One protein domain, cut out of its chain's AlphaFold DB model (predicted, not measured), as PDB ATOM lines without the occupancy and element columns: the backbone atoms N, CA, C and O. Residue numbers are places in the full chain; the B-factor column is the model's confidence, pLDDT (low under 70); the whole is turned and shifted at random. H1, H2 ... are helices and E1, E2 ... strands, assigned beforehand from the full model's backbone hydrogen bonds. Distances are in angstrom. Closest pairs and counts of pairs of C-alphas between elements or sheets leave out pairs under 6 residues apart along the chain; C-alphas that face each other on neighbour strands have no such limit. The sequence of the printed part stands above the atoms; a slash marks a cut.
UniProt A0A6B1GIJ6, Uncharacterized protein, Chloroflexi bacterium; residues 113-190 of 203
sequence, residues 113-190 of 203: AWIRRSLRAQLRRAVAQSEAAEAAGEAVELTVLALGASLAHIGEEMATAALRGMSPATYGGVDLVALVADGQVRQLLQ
ATOM      1  N   ALA A 113     187.259 195.918 164.258       86.31
ATOM      2  CA  ALA A 113     187.730 196.912 165.224       86.31
ATOM      3  C   ALA A 113     187.387 198.332 164.763       86.31
ATOM      4  O   ALA A 113     186.917 199.139 165.576       86.31
ATOM      5  N   TRP A 114     187.565 198.618 163.474       85.56
ATOM      6  CA  TRP A 114     187.135 199.875 162.876       85.56
ATOM      7  C   TRP A 114     185.621 200.043 162.964       85.56
ATOM      8  O   TRP A 114     185.165 201.069 163.471       85.56
ATOM      9  N   ILE A 115     184.843 199.018 162.603       87.94
ATOM     10  CA  ILE A 115     183.374 199.049 162.662       87.94
ATOM     11  C   ILE A 115     182.891 199.360 164.077       87.94
ATOM     12  O   ILE A 115     182.070 200.254 164.262       87.94
ATOM     13  N   ARG A 116     183.467 198.727 165.106       89.00
ATOM     14  CA  ARG A 116     183.148 199.046 166.509       89.00
ATOM     15  C   ARG A 116     183.479 200.484 166.899       89.00
ATOM     16  O   ARG A 116     182.766 201.072 167.714       89.00
ATOM     17  N   ARG A 117     184.595 201.045 166.422       88.88
ATOM     18  CA  ARG A 117     184.968 202.442 166.716       88.88
ATOM     19  C   ARG A 117     184.030 203.416 166.008       88.88
ATOM     20  O   ARG A 117     183.529 204.332 166.655       88.88
ATOM     21  N   SER A 118     183.773 203.179 164.726       87.38
ATOM     22  CA  SER A 118     182.901 204.002 163.894       87.38
ATOM     23  C   SER A 118     181.464 203.976 164.402       87.38
ATOM     24  O   SER A 118     180.910 205.029 164.704       87.38
ATOM     25  N   LEU A 119     180.902 202.790 164.655       89.56
ATOM     26  CA  LEU A 119     179.553 202.639 165.199       89.56
ATOM     27  C   LEU A 119     179.390 203.376 166.538       89.56
ATOM     28  O   LEU A 119     178.421 204.105 166.715       89.56
ATOM     29  N   ARG A 120     180.369 203.288 167.453       90.81
ATOM     30  CA  ARG A 120     180.348 204.074 168.704       90.81
ATOM     31  C   ARG A 120     180.360 205.580 168.461       90.81
ATOM     32  O   ARG A 120     179.710 206.314 169.199       90.81
ATOM     33  N   ALA A 121     181.128 206.052 167.481       88.56
ATOM     34  CA  ALA A 121     181.171 207.469 167.142       88.56
ATOM     35  C   ALA A 121     179.829 207.949 166.570       88.56
ATOM     36  O   ALA A 121     179.342 208.991 167.001       88.56
ATOM     37  N   GLN A 122     179.217 207.167 165.676       88.88
ATOM     38  CA  GLN A 122     177.927 207.509 165.074       88.88
ATOM     39  C   GLN A 122     176.778 207.455 166.086       88.88
ATOM     40  O   GLN A 122     175.969 208.371 166.118       88.88
ATOM     41  N   LEU A 123     176.756 206.460 166.980       90.81
ATOM     42  CA  LEU A 123     175.772 206.388 168.068       90.81
ATOM     43  C   LEU A 123     175.841 207.618 168.980       90.81
ATOM     44  O   LEU A 123     174.826 208.266 169.207       90.81
ATOM     45  N   ARG A 124     177.041 207.997 169.448       89.38
ATOM     46  CA  ARG A 124     177.208 209.214 170.265       89.38
ATOM     47  C   ARG A 124     176.750 210.469 169.533       89.38
ATOM     48  O   ARG A 124     176.225 211.381 170.158       89.38
ATOM     49  N   ARG A 125     176.984 210.528 168.224       86.88
ATOM     50  CA  ARG A 125     176.604 211.676 167.406       86.88
ATOM     51  C   ARG A 125     175.092 211.764 167.218       86.88
ATOM     52  O   ARG A 125     174.564 212.858 167.351       86.88
ATOM     53  N   ALA A 126     174.422 210.638 166.980       87.75
ATOM     54  CA  ALA A 126     172.965 210.569 166.905       87.75
ATOM     55  C   ALA A 126     172.315 211.028 168.221       87.75
ATOM     56  O   ALA A 126     171.425 211.870 168.196       87.75
ATOM     57  N   VAL A 127     172.831 210.561 169.367       87.75
ATOM     58  CA  VAL A 127     172.366 211.009 170.693       87.75
ATOM     59  C   VAL A 127     172.577 212.513 170.872       87.75
ATOM     60  O   VAL A 127     171.629 213.224 171.177       87.75
ATOM     61  N   ALA A 128     173.783 213.023 170.605       86.88
ATOM     62  CA  ALA A 128     174.073 214.451 170.743       86.88
ATOM     63  C   ALA A 128     173.213 215.331 169.816       86.88
ATOM     64  O   ALA A 128     172.878 216.459 170.164       86.88
ATOM     65  N   GLN A 129     172.866 214.830 168.628       85.31
ATOM     66  CA  GLN A 129     171.979 215.522 167.698       85.31
ATOM     67  C   GLN A 129     170.542 215.577 168.224       85.31
ATOM     68  O   GLN A 129     169.923 216.634 168.143       85.31
ATOM     69  N   SER A 130     170.044 214.476 168.793       85.56
ATOM     70  CA  SER A 130     168.739 214.448 169.459       85.56
ATOM     71  C   SER A 130     168.698 215.412 170.644       85.56
ATOM     72  O   SER A 130     167.803 216.247 170.724       85.56
ATOM     73  N   GLU A 131     169.703 215.368 171.521       87.44
ATOM     74  CA  GLU A 131     169.804 216.266 172.682       87.44
ATOM     75  C   GLU A 131     169.856 217.745 172.260       87.44
ATOM     76  O   GLU A 131     169.242 218.606 172.889       87.44
ATOM     77  N   ALA A 132     170.570 218.057 171.174       85.69
ATOM     78  CA  ALA A 132     170.642 219.415 170.642       85.69
ATOM     79  C   ALA A 132     169.304 219.893 170.054       85.69
ATOM     80  O   ALA A 132     168.955 221.062 170.225       85.69
ATOM     81  N   ALA A 133     168.559 219.011 169.381       84.50
ATOM     82  CA  ALA A 133     167.227 219.314 168.862       84.50
ATOM     83  C   ALA A 133     166.233 219.583 170.006       84.50
ATOM     84  O   ALA A 133     165.550 220.607 169.999       84.50
ATOM     85  N   GLU A 134     166.235 218.744 171.047       86.00
ATOM     86  CA  GLU A 134     165.424 218.957 172.252       86.00
ATOM     87  C   GLU A 134     165.768 220.280 172.951       86.00
ATOM     88  O   GLU A 134     164.875 221.047 173.320       86.00
ATOM     89  N   ALA A 135     167.060 220.601 173.085       87.69
ATOM     90  CA  ALA A 135     167.513 221.867 173.665       87.69
ATOM     91  C   ALA A 135     167.084 223.095 172.840       87.69
ATOM     92  O   ALA A 135     166.900 224.179 173.396       87.69
ATOM     93  N   ALA A 136     166.900 222.933 171.527       86.62
ATOM     94  CA  ALA A 136     166.353 223.954 170.637       86.62
ATOM     95  C   ALA A 136     164.812 224.051 170.691       86.62
ATOM     96  O   ALA A 136     164.229 224.894 170.009       86.62
ATOM     97  N   GLY A 137     164.150 223.228 171.513       85.81
ATOM     98  CA  GLY A 137     162.694 223.167 171.630       85.81
ATOM     99  C   GLY A 137     162.017 222.377 170.508       85.81
ATOM    100  O   GLY A 137     160.807 222.507 170.322       85.81
ATOM    101  N   GLU A 138     162.774 221.582 169.748       84.50
ATOM    102  CA  GLU A 138     162.227 220.686 168.733       84.50
ATOM    103  C   GLU A 138     161.781 219.368 169.384       84.50
ATOM    104  O   GLU A 138     162.478 218.800 170.226       84.50
ATOM    105  N   ALA A 139     160.599 218.873 169.009       81.25
ATOM    106  CA  ALA A 139     160.117 217.579 169.478       81.25
ATOM    107  C   ALA A 139     160.803 216.453 168.692       81.25
ATOM    108  O   ALA A 139     160.635 216.356 167.475       81.25
ATOM    109  N   VAL A 140     161.552 215.593 169.386       82.75
ATOM    110  CA  VAL A 140     162.164 214.395 168.799       82.75
ATOM    111  C   VAL A 140     161.303 213.183 169.137       82.75
ATOM    112  O   VAL A 140     161.306 212.689 170.258       82.75
ATOM    113  N   GLU A 141     160.535 212.705 168.159       82.19
ATOM    114  CA  GLU A 141     159.686 211.517 168.337       82.19
ATOM    115  C   GLU A 141     160.451 210.203 168.144       82.19
ATOM    116  O   GLU A 141     160.033 209.161 168.652       82.19
ATOM    117  N   LEU A 142     161.535 210.231 167.360       81.88
ATOM    118  CA  LEU A 142     162.288 209.040 166.988       81.88
ATOM    119  C   LEU A 142     163.727 209.382 166.583       81.88
ATOM    120  O   LEU A 142     163.949 210.172 165.666       81.88
ATOM    121  N   THR A 143     164.695 208.695 167.185       87.69
ATOM    122  CA  THR A 143     166.107 208.744 166.790       87.69
ATOM    123  C   THR A 143     166.498 207.463 166.059       87.69
ATOM    124  O   THR A 143     166.541 206.373 166.637       87.69
ATOM    125  N   VAL A 144     166.826 207.588 164.770       87.25
ATOM    126  CA  VAL A 144     167.196 206.460 163.902       87.25
ATOM    127  C   VAL A 144     168.631 206.601 163.407       87.25
ATOM    128  O   VAL A 144     168.995 207.609 162.809       87.25
ATOM    129  N   LEU A 145     169.428 205.545 163.571       90.00
ATOM    130  CA  LEU A 145     170.730 205.407 162.925       90.00
ATOM    131  C   LEU A 145     170.643 204.393 161.778       90.00
ATOM    132  O   LEU A 145     170.585 203.183 162.004       90.00
ATOM    133  N   ALA A 146     170.671 204.887 160.540       88.81
ATOM    134  CA  ALA A 146     170.774 204.060 159.343       88.81
ATOM    135  C   ALA A 146     172.243 203.928 158.907       88.81
ATOM    136  O   ALA A 146     172.904 204.907 158.568       88.81
ATOM    137  N   LEU A 147     172.759 202.703 158.919       87.75
ATOM    138  CA  LEU A 147     174.107 202.358 158.488       87.75
ATOM    139  C   LEU A 147     174.050 201.861 157.046       87.75
ATOM    140  O   LEU A 147     173.439 200.833 156.781       87.75
ATOM    141  N   GLY A 148     174.700 202.558 156.121       85.69
ATOM    142  CA  GLY A 148     174.930 202.046 154.770       85.69
ATOM    143  C   GLY A 148     176.221 201.236 154.719       85.69
ATOM    144  O   GLY A 148     177.266 201.733 155.141       85.69
ATOM    145  N   ALA A 149     176.174 200.015 154.189       80.88
ATOM    146  CA  ALA A 149     177.371 199.212 153.964       80.88
ATOM    147  C   ALA A 149     177.411 198.645 152.540       80.88
ATOM    148  O   ALA A 149     176.433 198.102 152.028       80.88
ATOM    149  N   SER A 150     178.579 198.761 151.907       75.56
ATOM    150  CA  SER A 150     178.864 198.146 150.611       75.56
ATOM    151  C   SER A 150     179.384 196.727 150.832       75.56
ATOM    152  O   SER A 150     180.587 196.494 150.772       75.56
ATOM    153  N   LEU A 151     178.475 195.808 151.139       72.31
ATOM    154  CA  LEU A 151     178.763 194.381 151.304       72.31
ATOM    155  C   LEU A 151     178.227 193.605 150.102       72.31
ATOM    156  O   LEU A 151     177.231 194.029 149.514       72.31
ATOM    157  N   ALA A 152     178.870 192.480 149.772       67.69
ATOM    158  CA  ALA A 152     178.370 191.563 148.749       67.69
ATOM    159  C   ALA A 152     177.077 190.886 149.221       67.69
ATOM    160  O   ALA A 152     176.124 190.793 148.460       67.69
ATOM    161  N   HIS A 153     177.031 190.502 150.501       69.88
ATOM    162  CA  HIS A 153     175.836 189.979 151.151       69.88
ATOM    163  C   HIS A 153     175.643 190.593 152.534       69.88
ATOM    164  O   HIS A 153     176.594 190.754 153.303       69.88
ATOM    165  N   ILE A 154     174.392 190.873 152.916       73.81
ATOM    166  CA  ILE A 154     174.091 191.461 154.235       73.81
ATOM    167  C   ILE A 154     174.522 190.567 155.412       73.81
ATOM    168  O   ILE A 154     174.669 191.053 156.530       73.81
ATOM    169  N   GLY A 155     174.714 189.263 155.187       74.62
ATOM    170  CA  GLY A 155     175.178 188.313 156.202       74.62
ATOM    171  C   GLY A 155     176.643 188.494 156.617       74.62
ATOM    172  O   GLY A 155     177.020 188.041 157.692       74.62
ATOM    173  N   GLU A 156     177.448 189.179 155.804       79.56
ATOM    174  CA  GLU A 156     178.882 189.413 156.049       79.56
ATOM    175  C   GLU A 156     179.147 190.583 157.002       79.56
ATOM    176  O   GLU A 156     180.279 190.865 157.390       79.56
ATOM    177  N   GLU A 157     178.099 191.304 157.378       85.56
ATOM    178  CA  GLU A 157     178.222 192.490 158.203       85.56
ATOM    179  C   GLU A 157     178.735 192.189 159.617       85.56
ATOM    180  O   GLU A 157     178.366 191.205 160.257       85.56
ATOM    181  N   MET A 158     179.525 193.114 160.156       88.38
ATOM    182  CA  MET A 158     180.059 193.026 161.519       88.38
ATOM    183  C   MET A 158     179.391 194.003 162.496       88.38
ATOM    184  O   MET A 158     179.751 194.043 163.676       88.38
ATOM    185  N   ALA A 159     178.422 194.801 162.045       89.25
ATOM    186  CA  ALA A 159     177.740 195.804 162.855       89.25
ATOM    187  C   ALA A 159     176.867 195.174 163.956       89.25
ATOM    188  O   ALA A 159     176.849 195.691 165.072       89.25
ATOM    189  N   THR A 160     176.222 194.028 163.713       89.31
ATOM    190  CA  THR A 160     175.482 193.283 164.748       89.31
ATOM    191  C   THR A 160     176.414 192.827 165.858       89.31
ATOM    192  O   THR A 160     176.138 193.048 167.037       89.31
ATOM    193  N   ALA A 161     177.530 192.189 165.494       88.25
ATOM    194  CA  ALA A 161     178.514 191.717 166.462       88.25
ATOM    195  C   ALA A 161     179.126 192.895 167.236       88.25
ATOM    196  O   ALA A 161     179.294 192.824 168.455       88.25
ATOM    197  N   ALA A 162     179.397 194.002 166.542       90.19
ATOM    198  CA  ALA A 162     179.862 195.236 167.150       90.19
ATOM    199  C   ALA A 162     178.861 195.784 168.172       90.19
ATOM    200  O   ALA A 162     179.269 196.076 169.292       90.19
ATOM    201  N   LEU A 163     177.579 195.891 167.812       90.06
ATOM    202  CA  LEU A 163     176.524 196.422 168.674       90.06
ATOM    203  C   LEU A 163     176.288 195.536 169.905       90.06
ATOM    204  O   LEU A 163     176.235 196.050 171.019       90.06
ATOM    205  N   ARG A 164     176.228 194.208 169.729       88.31
ATOM    206  CA  ARG A 164     176.073 193.240 170.835       88.31
ATOM    207  C   ARG A 164     177.214 193.308 171.850       88.31
ATOM    208  O   ARG A 164     177.006 193.002 173.017       88.31
ATOM    209  N   GLY A 165     178.412 193.694 171.411       86.56
ATOM    210  CA  GLY A 165     179.574 193.877 172.280       86.56
ATOM    211  C   GLY A 165     179.620 195.219 173.021       86.56
ATOM    212  O   GLY A 165     180.580 195.462 173.751       86.56
ATOM    213  N   MET A 166     178.649 196.119 172.822       88.69
ATOM    214  CA  MET A 166     178.608 197.431 173.477       88.69
ATOM    215  C   MET A 166     177.744 197.419 174.737       88.69
ATOM    216  O   MET A 166     176.800 196.646 174.865       88.69
ATOM    217  N   SER A 167     178.040 198.340 175.659       87.19
ATOM    218  CA  SER A 167     177.153 198.603 176.794       87.19
ATOM    219  C   SER A 167     175.829 199.198 176.296       87.19
ATOM    220  O   SER A 167     175.881 200.173 175.536       87.19
ATOM    221  N   PRO A 168     174.663 198.714 176.770       84.88
ATOM    222  CA  PRO A 168     173.356 199.269 176.421       84.88
ATOM    223  C   PRO A 168     173.201 200.772 176.655       84.88
ATOM    224  O   PRO A 168     172.442 201.426 175.947       84.88
ATOM    225  N   ALA A 169     173.960 201.343 177.593       85.44
ATOM    226  CA  ALA A 169     173.981 202.786 177.823       85.44
ATOM    227  C   ALA A 169     174.482 203.583 176.600       85.44
ATOM    228  O   ALA A 169     174.124 204.741 176.433       85.44
ATOM    229  N   THR A 170     175.283 202.967 175.723       82.88
ATOM    230  CA  THR A 170     175.888 203.633 174.550       82.88
ATOM    231  C   THR A 170     174.876 203.919 173.443       82.88
ATOM    232  O   THR A 170     175.083 204.826 172.644       82.88
ATOM    233  N   TYR A 171     173.798 203.141 173.381       85.69
ATOM    234  CA  TYR A 171     172.736 203.275 172.383       85.69
ATOM    235  C   TYR A 171     171.367 203.508 173.039       85.69
ATOM    236  O   TYR A 171     170.340 203.298 172.410       85.69
ATOM    237  N   GLY A 172     171.342 203.930 174.310       84.19
ATOM    238  CA  GLY A 172     170.103 204.129 175.064       84.19
ATOM    239  C   GLY A 172     169.220 205.264 174.539       84.19
ATOM    240  O   GLY A 172     168.010 205.181 174.696       84.19
ATOM    241  N   GLY A 173     169.821 206.278 173.907       85.50
ATOM    242  CA  GLY A 173     169.118 207.389 173.252       85.50
ATOM    243  C   GLY A 173     168.902 207.191 171.748       85.50
ATOM    244  O   GLY A 173     168.705 208.163 171.034       85.50
ATOM    245  N   VAL A 174     169.025 205.959 171.243       88.88
ATOM    246  CA  VAL A 174     168.746 205.621 169.841       88.88
ATOM    247  C   VAL A 174     167.649 204.565 169.820       88.88
ATOM    248  O   VAL A 174     167.808 203.495 170.408       88.88
ATOM    249  N   ASP A 175     166.549 204.844 169.125       88.44
ATOM    250  CA  ASP A 175     165.383 203.959 169.084       88.44
ATOM    251  C   ASP A 175     165.568 202.822 168.082       88.44
ATOM    252  O   ASP A 175     165.213 201.676 168.347       88.44
ATOM    253  N   LEU A 176     166.152 203.121 166.921       89.81
ATOM    254  CA  LEU A 176     166.339 202.159 165.841       89.81
ATOM    255  C   LEU A 176     167.752 202.267 165.284       89.81
ATOM    256  O   LEU A 176     168.215 203.340 164.903       89.81
ATOM    257  N   VAL A 177     168.413 201.120 165.158       91.75
ATOM    258  CA  VAL A 177     169.625 200.989 164.347       91.75
ATOM    259  C   VAL A 177     169.307 200.030 163.216       91.75
ATOM    260  O   VAL A 177     168.996 198.863 163.467       91.75
ATOM    261  N   ALA A 178     169.388 200.506 161.980       91.69
ATOM    262  CA  ALA A 178     169.155 199.710 160.784       91.69
ATOM    263  C   ALA A 178     170.425 199.649 159.933       91.69
ATOM    264  O   ALA A 178     171.136 200.639 159.798       91.69
ATOM    265  N   LEU A 179     170.706 198.488 159.353       89.38
ATOM    266  CA  LEU A 179     171.746 198.285 158.354       89.38
ATOM    267  C   LEU A 179     171.092 198.156 156.983       89.38
ATOM    268  O   LEU A 179     170.223 197.307 156.797       89.38
ATOM    269  N   VAL A 180     171.549 198.964 156.037       88.00
ATOM    270  CA  VAL A 180     171.191 198.900 154.625       88.00
ATOM    271  C   VAL A 180     172.402 198.380 153.859       88.00
ATOM    272  O   VAL A 180     173.435 199.048 153.782       88.00
ATOM    273  N   ALA A 181     172.286 197.177 153.316       82.69
ATOM    274  CA  ALA A 181     173.316 196.542 152.499       82.69
ATOM    275  C   ALA A 181     172.649 195.564 151.530       82.69
ATOM    276  O   ALA A 181     171.597 195.026 151.855       82.69
ATOM    277  N   ASP A 182     173.249 195.340 150.359       75.62
ATOM    278  CA  ASP A 182     172.753 194.338 149.396       75.62
ATOM    279  C   ASP A 182     171.254 194.506 149.032       75.62
ATOM    280  O   ASP A 182     170.483 193.557 148.973       75.62
ATOM    281  N   GLY A 183     170.782 195.757 148.908       71.19
ATOM    282  CA  GLY A 183     169.365 196.057 148.628       71.19
ATOM    283  C   GLY A 183     168.392 195.679 149.756       71.19
ATOM    284  O   GLY A 183     167.181 195.809 149.600       71.19
ATOM    285  N   GLN A 184     168.907 195.240 150.902       72.31
ATOM    286  CA  GLN A 184     168.141 194.794 152.053       72.31
ATOM    287  C   GLN A 184     168.292 195.763 153.222       72.31
ATOM    288  O   GLN A 184     169.315 196.430 153.394       72.31
ATOM    289  N   VAL A 185     167.257 195.804 154.062       83.44
ATOM    290  CA  VAL A 185     167.257 196.536 155.329       83.44
ATOM    291  C   VAL A 185     167.133 195.534 156.465       83.44
ATOM    292  O   VAL A 185     166.173 194.767 156.526       83.44
ATOM    293  N   ARG A 186     168.090 195.553 157.392       86.44
ATOM    294  CA  ARG A 186     168.099 194.688 158.572       86.44
ATOM    295  C   ARG A 186     168.181 195.506 159.845       86.44
ATOM    296  O   ARG A 186     169.051 196.356 160.000       86.44
ATOM    297  N   GLN A 187     167.298 195.209 160.786       90.19
ATOM    298  CA  GLN A 187     167.279 195.861 162.091       90.19
ATOM    299  C   GLN A 187     168.362 195.254 162.990       90.19
ATOM    300  O   GLN A 187     168.399 194.040 163.187       90.19
ATOM    301  N   LEU A 188     169.250 196.096 163.521       90.31
ATOM    302  CA  LEU A 188     170.291 195.711 164.482       90.31
ATOM    303  C   LEU A 188     169.842 195.967 165.923       90.31
ATOM    304  O   LEU A 188     170.109 195.162 166.812       90.31
ATOM    305  N   LEU A 189     169.156 197.093 166.134       87.25
ATOM    306  CA  LEU A 189     168.493 197.464 167.380       87.25
ATOM    307  C   LEU A 189     167.018 197.681 167.071       87.25
ATOM    308  O   LEU A 189     166.700 198.471 166.186       87.25
ATOM    309  N   GLN A 190     166.138 196.988 167.787       81.25
ATOM    310  CA  GLN A 190     164.700 197.197 167.660       81.25
ATOM    311  C   GLN A 190     164.226 198.299 168.616       81.25
ATOM    312  O   GLN A 190     164.705 198.346 169.757       81.25
TER     313      GLN A 190
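This is residues 113 to 190 of the 203 residues of an uncharacterized protein of Chloroflexi bacterium (UniProt A0A6B1GIJ6). Look first for a small three-stranded sheet with helices over one face and the other face bare; one long helix, H1, passes over the side of E1, and the short H2 covers E2 and E3. Residues 132 to 137, from the last part of H1 into the turn after it, stick out past the body, while the small H3 packs on H1. The 78 printed residues hold three named helices and three named strands, in the order H1 E1 H2 H3 E2 E3. The sheet's order is E1 E2 E3, mixed, and the class is mixed, helices and strands. The whole is compact, with a radius of gyration of the C-alphas of 13.1 A, yet elongated, spanning 42 by 25 by 18 A.

Start at E2, residues 176 to 181, the inner strand. E1, residues 144 to 148, is its parallel neighbour at 16 degrees; look at N 145 and O 176, 2.8 A apart. E3, residues 184 to 189, is antiparallel to E2 at 150 degrees and forms a hairpin with it; N 186 and O 179 are 2.8 A apart. H2, residues 159 to 164, is on the sheet at a height of 9.2 A, only just over E2 and E3, with 3 of its C-alphas falling on each. It runs along the strands, at 15 degrees to E2 on the local plane; its closest C-alphas to E3 are those of Thr 160 and Leu 188, 5.7 A apart. H1, residues 113 to 135, is on the sheet too, and the two helices on one face make two layers, helices over a sheet. The closest C-alphas of H1 and E1 are those of Ala 126 and Leu 145, 6.9 A apart. With residues 115 to 119 alone H1 touches H2, about perpendicular at 75 degrees; the closest C-alphas are those of Arg 116 and Ala 162, 5.1 A apart. H3, residues 168 to 171, is not on the sheet; H1 touches it with residues 120 to 127 alone, the closest C-alphas being those of Leu 123 and Tyr 171, 6.1 A apart. E1, H2 H3 and E2 form a strand-helix-strand unit, two parallel strands with helices between, its crossover right-handed. In H1 and H2 every O i to N i+4 pair is within hydrogen-bond range; H3 is too short for one.

Find C-alpha 113 at (187.730, 196.912, 165.224); from there H1 runs 33.2 A to C-alpha 135 at (167.513, 221.867, 173.665). E1 covers 12.8 A, H2 8.5 A and H3 5.7 A. E2 runs 16.1 A, and E3 runs 15.6 A to C-alpha 189 at (168.493, 197.464, 167.380).

The C-alphas farthest apart are those of Gly 137 and Ala 152, 42.0 A. The printed part has no cut and no long link. Its mean pLDDT is 85.3, and residues 152 to 153 are under 70.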